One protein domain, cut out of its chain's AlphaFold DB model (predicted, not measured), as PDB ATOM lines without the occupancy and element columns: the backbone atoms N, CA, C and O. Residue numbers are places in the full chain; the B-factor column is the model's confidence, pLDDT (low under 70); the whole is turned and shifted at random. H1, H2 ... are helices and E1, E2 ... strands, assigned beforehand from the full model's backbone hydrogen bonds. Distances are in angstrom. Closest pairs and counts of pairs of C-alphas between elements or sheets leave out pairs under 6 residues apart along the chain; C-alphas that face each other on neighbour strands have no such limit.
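AT A GLANCE: This is residues 113 to 200 of the 200 residues of an uncharacterized protein of Dissoconium aciculare CBS 342.82 (UniProt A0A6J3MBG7). A helical hairpin, H2 and H3, has the two short helices H1 and H4 at one end; beyond its other end, a two-stranded ribbon of E1 and E2 runs on along the long axis, and the tail of residues 194 to 200 sticks out. The order is E1 H1 H2 H3 H4 E2 in 88 printed residues, with E1 and E2 antiparallel. The class is mixed, helices and strands, with only 38 residues in named elements. The whole is loose, with a radius of gyration of the C-alphas of 16.2 A and spans of 60 by 29 by 19 A.

HOW THE PARTS SIT: Start at E1, residues 113 to 118, and look across to its antiparallel neighbour E2, residues 186 to 191, at 160 degrees; N 117 and O 187 are within hydrogen-bond range at 2.9 A, as are N 189 and O 115 at 2.9 A. Going on, find H1, residues 138 to 141, and H2, residues 143 to 154: they are close but not clearly touching, their closest C-alphas, of Thr 138 and Val 146, 6.1 A apart. E1 and H2 come closest at the C-alphas of Val 116 and Val 153, 7.2 A apart. H2 touches H3, residues 168 to 173, at the C-alphas of Cys 145 and Gln 173, their closest, 4.9 A apart; they form a helical hairpin at a shallow tilt of 27 degrees, opposite ways. H4, residues 175 to 178, only just touches H1, with 3 pairs of C-alphas within 8 A, the closest being Leu 141 and Ser 177 at 5.5 A. In H2 and H3 every O i to N i+4 pair is within hydrogen-bond range; H1 and H4 are too short for one.

IN THESE COORDINATES: Find C-alpha 113 at (-28.583, -0.830, -25.910), where E1 begins its 16.5 A. H1 and H4 have four residues each, H3 six. H2 runs 16.3 A from C-alpha 143 at (-27.362, 1.828, -51.420). E2 covers 16.7 A and ends at C-alpha 191, (-30.708, -4.596, -22.463).

THE WHOLE: Look for the two farthest C-alphas, of Asn 125 and Arg 200, 60.6 A apart. The printed part has no cut; the links E1 to H1 and H2 to H3 are long. The mean pLDDT of the printed part is 71.8, and residue 113, residues 119 to 121 and residues 179 to 200 are under 70.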
ATOM      1  N   SER A 113     -29.043  -0.110 -24.719       69.38
ATOM      2  CA  SER A 113     -28.583  -0.830 -25.910       69.38
ATOM      3  C   SER A 113     -29.772  -1.533 -26.557       69.38
ATOM      4  O   SER A 113     -30.422  -2.382 -25.934       69.38
ATOM      5  N   CYS A 114     -30.062  -1.158 -27.801       72.38
ATOM      6  CA  CYS A 114     -31.134  -1.739 -28.596       72.38
ATOM      7  C   CYS A 114     -30.538  -2.606 -29.706       72.38
ATOM      8  O   CYS A 114     -29.697  -2.137 -30.470       72.38
ATOM      9  N   ALA A 115     -31.021  -3.837 -29.844       73.25
ATOM     10  CA  ALA A 115     -30.823  -4.623 -31.054       73.25
ATOM     11  C   ALA A 115     -32.127  -4.621 -31.857       73.25
ATOM     12  O   ALA A 115     -33.192  -4.951 -31.327       73.25
ATOM     13  N   VAL A 116     -32.032  -4.230 -33.128       71.50
ATOM     14  CA  VAL A 116     -33.157  -4.193 -34.066       71.50
ATOM     15  C   VAL A 116     -33.017  -5.369 -35.017       71.50
ATOM     16  O   VAL A 116     -32.005  -5.499 -35.702       71.50
ATOM     17  N   LEU A 117     -34.032  -6.225 -35.049       71.75
ATOM     18  CA  LEU A 117     -34.118  -7.345 -35.976       71.75
ATOM     19  C   LEU A 117     -35.140  -7.014 -37.058       71.75
ATOM     20  O   LEU A 117     -36.251  -6.585 -36.746       71.75
ATOM     21  N   PHE A 118     -34.751  -7.232 -38.310       70.31
ATOM     22  CA  PHE A 118     -35.594  -7.030 -39.480       70.31
ATOM     23  C   PHE A 118     -36.078  -8.387 -39.992       70.31
ATOM     24  O   PHE A 118     -35.260  -9.237 -40.332       70.31
ATOM     25  N   ASP A 119     -37.394  -8.582 -40.028       67.88
ATOM     26  CA  ASP A 119     -38.057  -9.685 -40.724       67.88
ATOM     27  C   ASP A 119     -38.416  -9.221 -42.129       67.88
ATOM     28  O   ASP A 119     -39.039  -8.169 -42.291       67.88
ATOM     29  N   ALA A 120     -38.041  -9.990 -43.141       68.44
ATOM     30  CA  ALA A 120     -38.355  -9.674 -44.522       68.44
ATOM     31  C   ALA A 120     -38.527 -10.948 -45.344       68.44
ATOM     32  O   ALA A 120     -37.810 -11.935 -45.171       68.44
ATOM     33  N   LEU A 121     -39.445 -10.891 -46.309       69.38
ATOM     34  CA  LEU A 121     -39.601 -11.936 -47.313       69.38
ATOM     35  C   LEU A 121     -38.653 -11.673 -48.467       69.38
ATOM     36  O   LEU A 121     -38.996 -11.067 -49.481       69.38
ATOM     37  N   PHE A 122     -37.430 -12.141 -48.285       72.12
ATOM     38  CA  PHE A 122     -36.409 -12.041 -49.304       72.12
ATOM     39  C   PHE A 122     -36.790 -12.835 -50.564       72.12
ATOM     40  O   PHE A 122     -37.189 -14.000 -50.465       72.12
ATOM     41  N   PRO A 123     -36.641 -12.248 -51.765       72.12
ATOM     42  CA  PRO A 123     -36.648 -13.006 -53.006       72.12
ATOM     43  C   PRO A 123     -35.588 -14.114 -52.972       72.12
ATOM     44  O   PRO A 123     -34.511 -13.935 -52.402       72.12
ATOM     45  N   THR A 124     -35.851 -15.233 -53.647       71.38
ATOM     46  CA  THR A 124     -34.943 -16.396 -53.671       71.38
ATOM     47  C   THR A 124     -33.555 -16.094 -54.241       71.38
ATOM     48  O   THR A 124     -32.624 -16.841 -53.978       71.38
ATOM     49  N   ASN A 125     -33.406 -15.004 -54.995       75.56
ATOM     50  CA  ASN A 125     -32.148 -14.561 -55.595       75.56
ATOM     51  C   ASN A 125     -31.468 -13.416 -54.828       75.56
ATOM     52  O   ASN A 125     -30.537 -12.804 -55.352       75.56
ATOM     53  N   VAL A 126     -31.932 -13.059 -53.621       74.31
ATOM     54  CA  VAL A 126     -31.280 -11.985 -52.855       74.31
ATOM     55  C   VAL A 126     -29.827 -12.356 -52.539       74.31
ATOM     56  O   VAL A 126     -28.943 -11.512 -52.632       74.31
ATOM     57  N   THR A 127     -29.568 -13.630 -52.235       77.00
ATOM     58  CA  THR A 127     -28.244 -14.129 -51.845       77.00
ATOM     59  C   THR A 127     -27.269 -14.200 -53.011       77.00
ATOM     60  O   THR A 127     -26.070 -14.119 -52.785       77.00
ATOM     61  N   ASP A 128     -27.754 -14.262 -54.256       84.19
ATOM     62  CA  ASP A 128     -26.904 -14.225 -55.457       84.19
ATOM     63  C   ASP A 128     -26.141 -12.899 -55.588       84.19
ATOM     64  O   ASP A 128     -25.164 -12.797 -56.325       84.19
ATOM     65  N   LYS A 129     -26.613 -11.864 -54.886       83.19
ATOM     66  CA  LYS A 129     -26.008 -10.534 -54.850       83.19
ATOM     67  C   LYS A 129     -25.068 -10.340 -53.659       83.19
ATOM     68  O   LYS A 129     -24.557  -9.236 -53.476       83.19
ATOM     69  N   PHE A 130     -24.896 -11.361 -52.819       82.62
ATOM     70  CA  PHE A 130     -23.973 -11.299 -51.697       82.62
ATOM     71  C   PHE A 130     -22.532 -11.217 -52.212       82.62
ATOM     72  O   PHE A 130     -22.131 -11.975 -53.092       82.62
ATOM     73  N   ASP A 131     -21.773 -10.283 -51.650       84.00
ATOM     74  CA  ASP A 131     -20.362 -10.062 -51.955       84.00
ATOM     75  C   ASP A 131     -19.590 -10.186 -50.644       84.00
ATOM     76  O   ASP A 131     -19.728  -9.342 -49.759       84.00
ATOM     77  N   ASP A 132     -18.812 -11.259 -50.517       80.19
ATOM     78  CA  ASP A 132     -18.032 -11.575 -49.319       80.19
ATOM     79  C   ASP A 132     -16.836 -10.632 -49.116       80.19
ATOM     80  O   ASP A 132     -16.267 -10.579 -48.026       80.19
ATOM     81  N   SER A 133     -16.480  -9.859 -50.146       83.06
ATOM     82  CA  SER A 133     -15.462  -8.815 -50.078       83.06
ATOM     83  C   SER A 133     -16.022  -7.450 -49.666       83.06
ATOM     84  O   SER A 133     -15.253  -6.545 -49.325       83.06
ATOM     85  N   SER A 134     -17.350  -7.292 -49.667       81.62
ATOM     86  CA  SER A 134     -18.008  -6.053 -49.263       81.62
ATOM     87  C   SER A 134     -17.979  -5.884 -47.744       81.62
ATOM     88  O   SER A 134     -18.275  -6.802 -46.982       81.62
ATOM     89  N   SER A 135     -17.682  -4.668 -47.284       79.69
ATOM     90  CA  SER A 135     -17.801  -4.291 -45.870       79.69
ATOM     91  C   SER A 135     -19.217  -3.849 -45.480       79.69
ATOM     92  O   SER A 135     -19.450  -3.491 -44.327       79.69
ATOM     93  N   ASP A 136     -20.146  -3.800 -46.437       83.75
ATOM     94  CA  ASP A 136     -21.537  -3.413 -46.216       83.75
ATOM     95  C   ASP A 136     -22.527  -4.283 -47.015       83.75
ATOM     96  O   ASP A 136     -22.156  -5.103 -47.856       83.75
ATOM     97  N   CYS A 137     -23.819  -4.082 -46.760       85.94
ATOM     98  CA  CYS A 137     -24.888  -4.817 -47.434       85.94
ATOM     99  C   CYS A 137     -25.320  -4.181 -48.771       85.94
ATOM    100  O   CYS A 137     -26.389  -4.522 -49.278       85.94
ATOM    101  N   THR A 138     -24.561  -3.234 -49.337       89.94
ATOM    102  CA  THR A 138     -24.981  -2.442 -50.507       89.94
ATOM    103  C   THR A 138     -25.104  -3.295 -51.765       89.94
ATOM    104  O   THR A 138     -26.034  -3.080 -52.542       89.94
ATOM    105  N   SER A 139     -24.227  -4.283 -51.954       87.69
ATOM    106  CA  SER A 139     -24.298  -5.235 -53.074       87.69
ATOM    107  C   SER A 139     -25.622  -6.006 -53.082       87.69
ATOM    108  O   SER A 139     -26.283  -6.119 -54.116       87.69
ATOM    109  N   MET A 140     -26.055  -6.452 -51.901       85.38
ATOM    110  CA  MET A 140     -27.258  -7.255 -51.723       85.38
ATOM    111  C   MET A 140     -28.542  -6.418 -51.708       85.38
ATOM    112  O   MET A 140     -29.524  -6.762 -52.369       85.38
ATOM    113  N   LEU A 141     -28.543  -5.322 -50.945       86.19
ATOM    114  CA  LEU A 141     -29.744  -4.549 -50.627       86.19
ATOM    115  C   LEU A 141     -29.922  -3.298 -51.491       86.19
ATOM    116  O   LEU A 141     -31.050  -2.826 -51.637       86.19
ATOM    117  N   GLY A 142     -28.841  -2.771 -52.067       89.38
ATOM    118  CA  GLY A 142     -28.798  -1.473 -52.733       89.38
ATOM    119  C   GLY A 142     -28.547  -0.312 -51.764       89.38
ATOM    120  O   GLY A 142     -28.988  -0.323 -50.613       89.38
ATOM    121  N   ALA A 143     -27.853   0.722 -52.249       91.81
ATOM    122  CA  ALA A 143     -27.362   1.828 -51.420       91.81
ATOM    123  C   ALA A 143     -28.488   2.601 -50.715       91.81
ATOM    124  O   ALA A 143     -28.370   2.933 -49.537       91.81
ATOM    125  N   GLU A 144     -29.604   2.846 -51.408       91.44
ATOM    126  CA  GLU A 144     -30.749   3.553 -50.823       91.44
ATOM    127  C   GLU A 144     -31.432   2.734 -49.722       91.44
ATOM    128  O   GLU A 144     -31.803   3.293 -48.689       91.44
ATOM    129  N   CYS A 145     -31.530   1.410 -49.878       88.62
ATOM    130  CA  CYS A 145     -32.067   0.541 -48.831       88.62
ATOM    131  C   CYS A 145     -31.147   0.516 -47.604       88.62
ATOM    132  O   CYS A 145     -31.620   0.722 -46.486       88.62
ATOM    133  N   VAL A 146     -29.832   0.340 -47.795       90.25
ATOM    134  CA  VAL A 146     -28.851   0.383 -46.694       90.25
ATOM    135  C   VAL A 146     -28.939   1.713 -45.952       90.25
ATOM    136  O   VAL A 146     -29.061   1.731 -44.729       90.25
ATOM    137  N   LYS A 147     -28.975   2.830 -46.683       91.81
ATOM    138  CA  LYS A 147     -29.113   4.169 -46.107       91.81
ATOM    139  C   LYS A 147     -30.417   4.340 -45.328       91.81
ATOM    140  O   LYS A 147     -30.417   4.931 -44.243       91.81
ATOM    141  N   ALA A 148     -31.528   3.840 -45.863       88.81
ATOM    142  CA  ALA A 148     -32.818   3.888 -45.192       88.81
ATOM    143  C   ALA A 148     -32.782   3.070 -43.888       88.81
ATOM    144  O   ALA A 148     -33.200   3.578 -42.847       88.81
ATOM    145  N   LEU A 149     -32.202   1.863 -43.913       87.06
ATOM    146  CA  LEU A 149     -32.012   1.009 -42.735       87.06
ATOM    147  C   LEU A 149     -31.146   1.690 -41.676       87.06
ATOM    148  O   LEU A 149     -31.556   1.767 -40.520       87.06
ATOM    149  N   THR A 150     -29.995   2.253 -42.051       88.31
ATOM    150  CA  THR A 150     -29.121   2.959 -41.100       88.31
ATOM    151  C   THR A 150     -29.793   4.198 -40.515       88.31
ATOM    152  O   THR A 150     -29.644   4.475 -39.327       88.31
ATOM    153  N   THR A 151     -30.583   4.920 -41.319       89.62
ATOM    154  CA  THR A 151     -31.360   6.078 -40.846       89.62
ATOM    155  C   THR A 151     -32.418   5.641 -39.837       89.62
ATOM    156  O   THR A 151     -32.575   6.268 -38.791       89.62
ATOM    157  N   LEU A 152     -33.118   4.540 -40.118       85.75
ATOM    158  CA  LEU A 152     -34.124   4.001 -39.216       85.75
ATOM    159  C   LEU A 152     -33.499   3.495 -37.909       85.75
ATOM    160  O   LEU A 152     -34.002   3.827 -36.839       85.75
ATOM    161  N   VAL A 153     -32.381   2.766 -37.965       85.12
ATOM    162  CA  VAL A 153     -31.646   2.322 -36.766       85.12
ATOM    163  C   VAL A 153     -31.172   3.519 -35.933       85.12
ATOM    164  O   VAL A 153     -31.336   3.518 -34.717       85.12
ATOM    165  N   GLY A 154     -30.682   4.586 -36.570       84.81
ATOM    166  CA  GLY A 154     -30.320   5.833 -35.882       84.81
ATOM    167  C   GLY A 154     -31.506   6.578 -35.255       84.81
ATOM    168  O   GLY A 154     -31.312   7.460 -34.426       84.81
ATOM    169  N   SER A 155     -32.737   6.221 -35.629       86.00
ATOM    170  CA  SER A 155     -33.967   6.831 -35.122       86.00
ATOM    171  C   SER A 155     -34.608   6.057 -33.965       86.00
ATOM    172  O   SER A 155     -35.685   6.446 -33.505       86.00
ATOM    173  N   VAL A 156     -33.999   4.954 -33.513       83.69
ATOM    174  CA  VAL A 156     -34.530   4.137 -32.414       83.69
ATOM    175  C   VAL A 156     -34.673   4.993 -31.158       83.69
ATOM    176  O   VAL A 156     -33.736   5.664 -30.726       83.69
ATOM    177  N   ASN A 157     -35.864   4.973 -30.562       80.75
ATOM    178  CA  ASN A 157     -36.123   5.690 -29.320       80.75
ATOM    179  C   ASN A 157     -35.254   5.110 -28.195       80.75
ATOM    180  O   ASN A 157     -35.064   3.897 -28.117       80.75
ATOM    181  N   GLY A 158     -34.791   5.949 -27.262       72.94
ATOM    182  CA  GLY A 158     -33.906   5.516 -26.167       72.94
ATOM    183  C   GLY A 158     -34.491   4.452 -25.219       72.94
ATOM    184  O   GLY A 158     -33.766   3.900 -24.394       72.94
ATOM    185  N   ASP A 159     -35.788   4.148 -25.326       74.06
ATOM    186  CA  ASP A 159     -36.468   3.077 -24.592       74.06
ATOM    187  C   ASP A 159     -36.573   1.743 -25.361       74.06
ATOM    188  O   ASP A 159     -37.125   0.783 -24.813       74.06
ATOM    189  N   CYS A 160     -36.040   1.683 -26.588       74.62
ATOM    190  CA  CYS A 160     -36.081   0.556 -27.524       74.62
ATOM    191  C   CYS A 160     -37.500   0.051 -27.853       74.62
ATOM    192  O   CYS A 160     -37.683  -1.143 -28.084       74.62
ATOM    193  N   LYS A 161     -38.524   0.917 -27.834       74.25
ATOM    194  CA  LYS A 161     -39.920   0.508 -28.108       74.25
ATOM    195  C   LYS A 161     -40.450   0.907 -29.479       74.25
ATOM    196  O   LYS A 161     -41.590   0.590 -29.810       74.25
ATOM    197  N   GLY A 162     -39.660   1.632 -30.257       76.56
ATOM    198  CA  GLY A 162     -40.080   2.111 -31.561       76.56
ATOM    199  C   GLY A 162     -39.065   3.053 -32.183       76.56
ATOM    200  O   GLY A 162     -37.972   3.264 -31.654       76.56
ATOM    201  N   PHE A 163     -39.468   3.624 -33.307       82.44
ATOM    202  CA  PHE A 163     -38.679   4.567 -34.084       82.44
ATOM    203  C   PHE A 163     -39.271   5.972 -33.961       82.44
ATOM    204  O   PHE A 163     -40.487   6.137 -33.836       82.44
ATOM    205  N   SER A 164     -38.411   6.983 -34.014       83.25
ATOM    206  CA  SER A 164     -38.809   8.395 -34.048       83.25
ATOM    207  C   SER A 164     -39.209   8.867 -35.449       83.25
ATOM    208  O   SER A 164     -39.768   9.955 -35.587       83.25
ATOM    209  N   ILE A 165     -38.973   8.048 -36.480       81.31
ATOM    210  CA  ILE A 165     -39.379   8.315 -37.865       81.31
ATOM    211  C   ILE A 165     -40.329   7.228 -38.394       81.31
ATOM    212  O   ILE A 165     -40.306   6.093 -37.908       81.31
ATOM    213  N   PRO A 166     -41.145   7.538 -39.418       80.75
ATOM    214  CA  PRO A 166     -41.956   6.538 -40.105       80.75
ATOM    215  C   PRO A 166     -41.111   5.435 -40.761       80.75
ATOM    216  O   PRO A 166     -40.098   5.707 -41.403       80.75
ATOM    217  N   THR A 167     -41.576   4.186 -40.679       76.94
ATOM    218  CA  THR A 167     -40.924   3.012 -41.294       76.94
ATOM    219  C   THR A 167     -41.248   2.837 -42.784       76.94
ATOM    220  O   THR A 167     -40.713   1.932 -43.425       76.94
ATOM    221  N   THR A 168     -42.100   3.696 -43.355       78.00
ATOM    222  CA  THR A 168     -42.518   3.638 -44.769       78.00
ATOM    223  C   THR A 168     -41.341   3.799 -45.725       78.00
ATOM    224  O   THR A 168     -41.318   3.164 -46.773       78.00
ATOM    225  N   LEU A 169     -40.312   4.556 -45.328       80.06
ATOM    226  CA  LEU A 169     -39.104   4.734 -46.130       80.06
ATOM    227  C   LEU A 169     -38.387   3.402 -46.404       80.06
ATOM    228  O   LEU A 169     -37.896   3.198 -47.507       80.06
ATOM    229  N   ILE A 170     -38.362   2.471 -45.442       80.44
ATOM    230  CA  ILE A 170     -37.787   1.133 -45.673       80.44
ATOM    231  C   ILE A 170     -38.618   0.377 -46.702       80.44
ATOM    232  O   ILE A 170     -38.065  -0.238 -47.605       80.44
ATOM    233  N   GLN A 171     -39.946   0.431 -46.584       76.56
ATOM    234  CA  GLN A 171     -40.831  -0.276 -47.508       76.56
ATOM    235  C   GLN A 171     -40.629   0.206 -48.947       76.56
ATOM    236  O   GLN A 171     -40.601  -0.614 -49.856       76.56
ATOM    237  N   GLU A 172     -40.444   1.511 -49.142       82.56
ATOM    238  CA  GLU A 172     -40.200   2.106 -50.456       82.56
ATOM    239  C   GLU A 172     -38.795   1.787 -50.984       82.56
ATOM    240  O   GLU A 172     -38.653   1.295 -52.102       82.56
ATOM    241  N   GLN A 173     -37.754   2.035 -50.182       87.06
ATOM    242  CA  GLN A 173     -36.363   1.932 -50.641       87.06
ATOM    243  C   GLN A 173     -35.843   0.491 -50.691       87.06
ATOM    244  O   GLN A 173     -34.930   0.195 -51.459       87.06
ATOM    245  N   CYS A 174     -36.426  -0.420 -49.909       83.56
ATOM    246  CA  CYS A 174     -36.036  -1.829 -49.860       83.56
ATOM    247  C   CYS A 174     -37.003  -2.756 -50.609       83.56
ATOM    248  O   CYS A 174     -36.829  -3.971 -50.543       83.56
ATOM    249  N   ALA A 175     -38.001  -2.233 -51.333       79.50
ATOM    250  CA  ALA A 175     -39.018  -3.044 -52.015       79.50
ATOM    251  C   ALA A 175     -38.419  -4.117 -52.944       79.50
ATOM    252  O   ALA A 175     -38.876  -5.256 -52.975       79.50
ATOM    253  N   SER A 176     -37.358  -3.774 -53.677       76.56
ATOM    254  CA  SER A 176     -36.682  -4.690 -54.604       76.56
ATOM    255  C   SER A 176     -35.882  -5.800 -53.912       76.56
ATOM    256  O   SER A 176     -35.570  -6.806 -54.550       76.56
ATOM    257  N   SER A 177     -35.558  -5.622 -52.630       77.88
ATOM    258  CA  SER A 177     -34.712  -6.524 -51.841       77.88
ATOM    259  C   SER A 177     -35.517  -7.334 -50.823       77.88
ATOM    260  O   SER A 177     -35.173  -8.477 -50.550       77.88
ATOM    261  N   PHE A 178     -36.604  -6.776 -50.284       73.25
ATOM    262  CA  PHE A 178     -37.454  -7.391 -49.255       73.25
ATOM    263  C   PHE A 178     -38.787  -7.936 -49.802       73.25
ATOM    264  O   PHE A 178     -39.655  -8.328 -49.024       73.25
ATOM    265  N   GLY A 179     -38.973  -7.951 -51.129       66.50
ATOM    266  CA  GLY A 179     -40.142  -8.551 -51.775       66.50
ATOM    267  C   GLY A 179     -41.444  -7.790 -51.495       66.50
ATOM    268  O   GLY A 179     -41.705  -6.756 -52.108       66.50
ATOM    269  N   VAL A 180     -42.296  -8.316 -50.603       53.41
ATOM    270  CA  VAL A 180     -43.629  -7.763 -50.288       53.41
ATOM    271  C   VAL A 180     -43.765  -7.456 -48.793       53.41
ATOM    272  O   VAL A 180     -43.657  -8.350 -47.964       53.41
ATOM    273  N   ALA A 181     -44.059  -6.182 -48.504       46.44
ATOM    274  CA  ALA A 181     -44.576  -5.579 -47.267       46.44
ATOM    275  C   ALA A 181     -44.075  -6.130 -45.912       46.44
ATOM    276  O   ALA A 181     -44.534  -7.148 -45.403       46.44
ATOM    277  N   LEU A 182     -43.268  -5.302 -45.241       49.09
ATOM    278  CA  LEU A 182     -42.838  -5.404 -43.839       49.09
ATOM    279  C   LEU A 182     -44.004  -5.084 -42.888       49.09
ATOM    280  O   LEU A 182     -44.001  -4.074 -42.178       49.09
ATOM    281  N   GLY A 183     -45.063  -5.889 -42.935       39.16
ATOM    282  CA  GLY A 183     -46.203  -5.777 -42.033       39.16
ATOM    283  C   GLY A 183     -45.803  -6.171 -40.613       39.16
ATOM    284  O   GLY A 183     -45.967  -7.320 -40.230       39.16
ATOM    285  N   GLY A 184     -45.260  -5.230 -39.834       47.94
ATOM    286  CA  GLY A 184     -44.952  -5.427 -38.410       47.94
ATOM    287  C   GLY A 184     -43.723  -6.294 -38.098       47.94
ATOM    288  O   GLY A 184     -43.484  -6.591 -36.932       47.94
ATOM    289  N   GLY A 185     -42.937  -6.670 -39.106       50.34
ATOM    290  CA  GLY A 185     -41.777  -7.556 -38.996       50.34
ATOM    291  C   GLY A 185     -40.511  -6.907 -38.433       50.34
ATOM    292  O   GLY A 185     -39.444  -7.071 -39.005       50.34
ATOM    293  N   TYR A 186     -40.592  -6.131 -37.352       52.75
ATOM    294  CA  TYR A 186     -39.391  -5.648 -36.665       52.75
ATOM    295  C   TYR A 186     -39.461  -6.004 -35.188       52.75
ATOM    296  O   TYR A 186     -40.406  -5.627 -34.494       52.75
ATOM    297  N   GLY A 187     -38.459  -6.737 -34.713       50.44
ATOM    298  CA  GLY A 187     -38.317  -7.103 -33.310       50.44
ATOM    299  C   GLY A 187     -37.286  -6.215 -32.622       50.44
ATOM    300  O   GLY A 187     -36.214  -5.968 -33.171       50.44
ATOM    301  N   PHE A 188     -37.586  -5.768 -31.404       47.62
ATOM    302  CA  PHE A 188     -36.600  -5.135 -30.530       47.62
ATOM    303  C   PHE A 188     -36.153  -6.132 -29.463       47.62
ATOM    304  O   PHE A 188     -36.983  -6.723 -28.773       47.62
ATOM    305  N   ASN A 189     -34.843  -6.264 -29.281       51.81
ATOM    306  CA  ASN A 189     -34.267  -6.825 -28.065       51.81
ATOM    307  C   ASN A 189     -33.644  -5.680 -27.265       51.81
ATOM    308  O   ASN A 189     -32.920  -4.856 -27.829       51.81
ATOM    309  N   TYR A 190     -33.939  -5.612 -25.966       49.97
ATOM    310  CA  TYR A 190     -33.424  -4.558 -25.095       49.97
ATOM    311  C   TYR A 190     -32.556  -5.143 -23.982       49.97
ATOM    312  O   TYR A 190     -32.932  -6.111 -23.322       49.97
ATOM    313  N   ALA A 191     -31.429  -4.487 -23.722       45.72
ATOM    314  CA  ALA A 191     -30.708  -4.596 -22.463       45.72
ATOM    315  C   ALA A 191     -30.855  -3.258 -21.727       45.72
ATOM    316  O   ALA A 191     -30.519  -2.202 -22.262       45.72
ATOM    317  N   ARG A 192     -31.431  -3.282 -20.518       49.47
ATOM    318  CA  ARG A 192     -31.628  -2.084 -19.688       49.47
ATOM    319  C   ARG A 192     -30.721  -2.118 -18.480       49.47
ATOM    320  O   ARG A 192     -30.812  -3.062 -17.700       49.47
ATOM    321  N   ARG A 193     -30.056  -0.990 -18.220       43.25
ATOM    322  CA  ARG A 193     -29.468  -0.702 -16.912       43.25
ATOM    323  C   ARG A 193     -30.524  -0.791 -15.816       43.25
ATOM    324  O   ARG A 193     -31.469  -0.003 -15.783       43.25
ATOM    325  N   SER A 194     -30.349  -1.718 -14.876       43.31
ATOM    326  CA  SER A 194     -31.075  -1.668 -13.613       43.31
ATOM    327  C   SER A 194     -30.488  -0.543 -12.766       43.31
ATOM    328  O   SER A 194     -29.366  -0.645 -12.271       43.31
ATOM    329  N   HIS A 195     -31.248   0.527 -12.545       38.09
ATOM    330  CA  HIS A 195     -31.024   1.367 -11.375       38.09
ATOM    331  C   HIS A 195     -31.396   0.556 -10.132       38.09
ATOM    332  O   HIS A 195     -32.490   0.688  -9.586       38.09
ATOM    333  N   THR A 196     -30.482  -0.275  -9.637       37.78
ATOM    334  CA  THR A 196     -30.478  -0.548  -8.206       37.78
ATOM    335  C   THR A 196     -30.127   0.769  -7.534       37.78
ATOM    336  O   THR A 196     -28.958   1.142  -7.442       37.78
ATOM    337  N   ARG A 197     -31.150   1.508  -7.084       36.78
ATOM    338  CA  ARG A 197     -30.970   2.458  -5.984       36.78
ATOM    339  C   ARG A 197     -30.375   1.643  -4.843       36.78
ATOM    340  O   ARG A 197     -31.096   0.911  -4.170       36.78
ATOM    341  N   SER A 198     -29.063   1.737  -4.653       32.78
ATOM    342  CA  SER A 198     -28.462   1.376  -3.381       32.78
ATOM    343  C   SER A 198     -29.059   2.332  -2.360       32.78
ATOM    344  O   SER A 198     -28.683   3.498  -2.300       32.78
ATOM    345  N   ALA A 199     -30.050   1.858  -1.610       38.78
ATOM    346  CA  ALA A 199     -30.433   2.492  -0.367       38.78
ATOM    347  C   ALA A 199     -29.263   2.306   0.607       38.78
ATOM    348  O   ALA A 199     -29.090   1.222   1.162       38.78
ATOM    349  N   ARG A 200     -28.448   3.349   0.764       34.16
ATOM    350  CA  ARG A 200     -27.705   3.647   1.990       34.16
ATOM    351  C   ARG A 200     -27.678   5.148   2.189       34.16
ATOM    352  O   ARG A 200     -27.391   5.848   1.195       34.16
TER     353      ARG A 200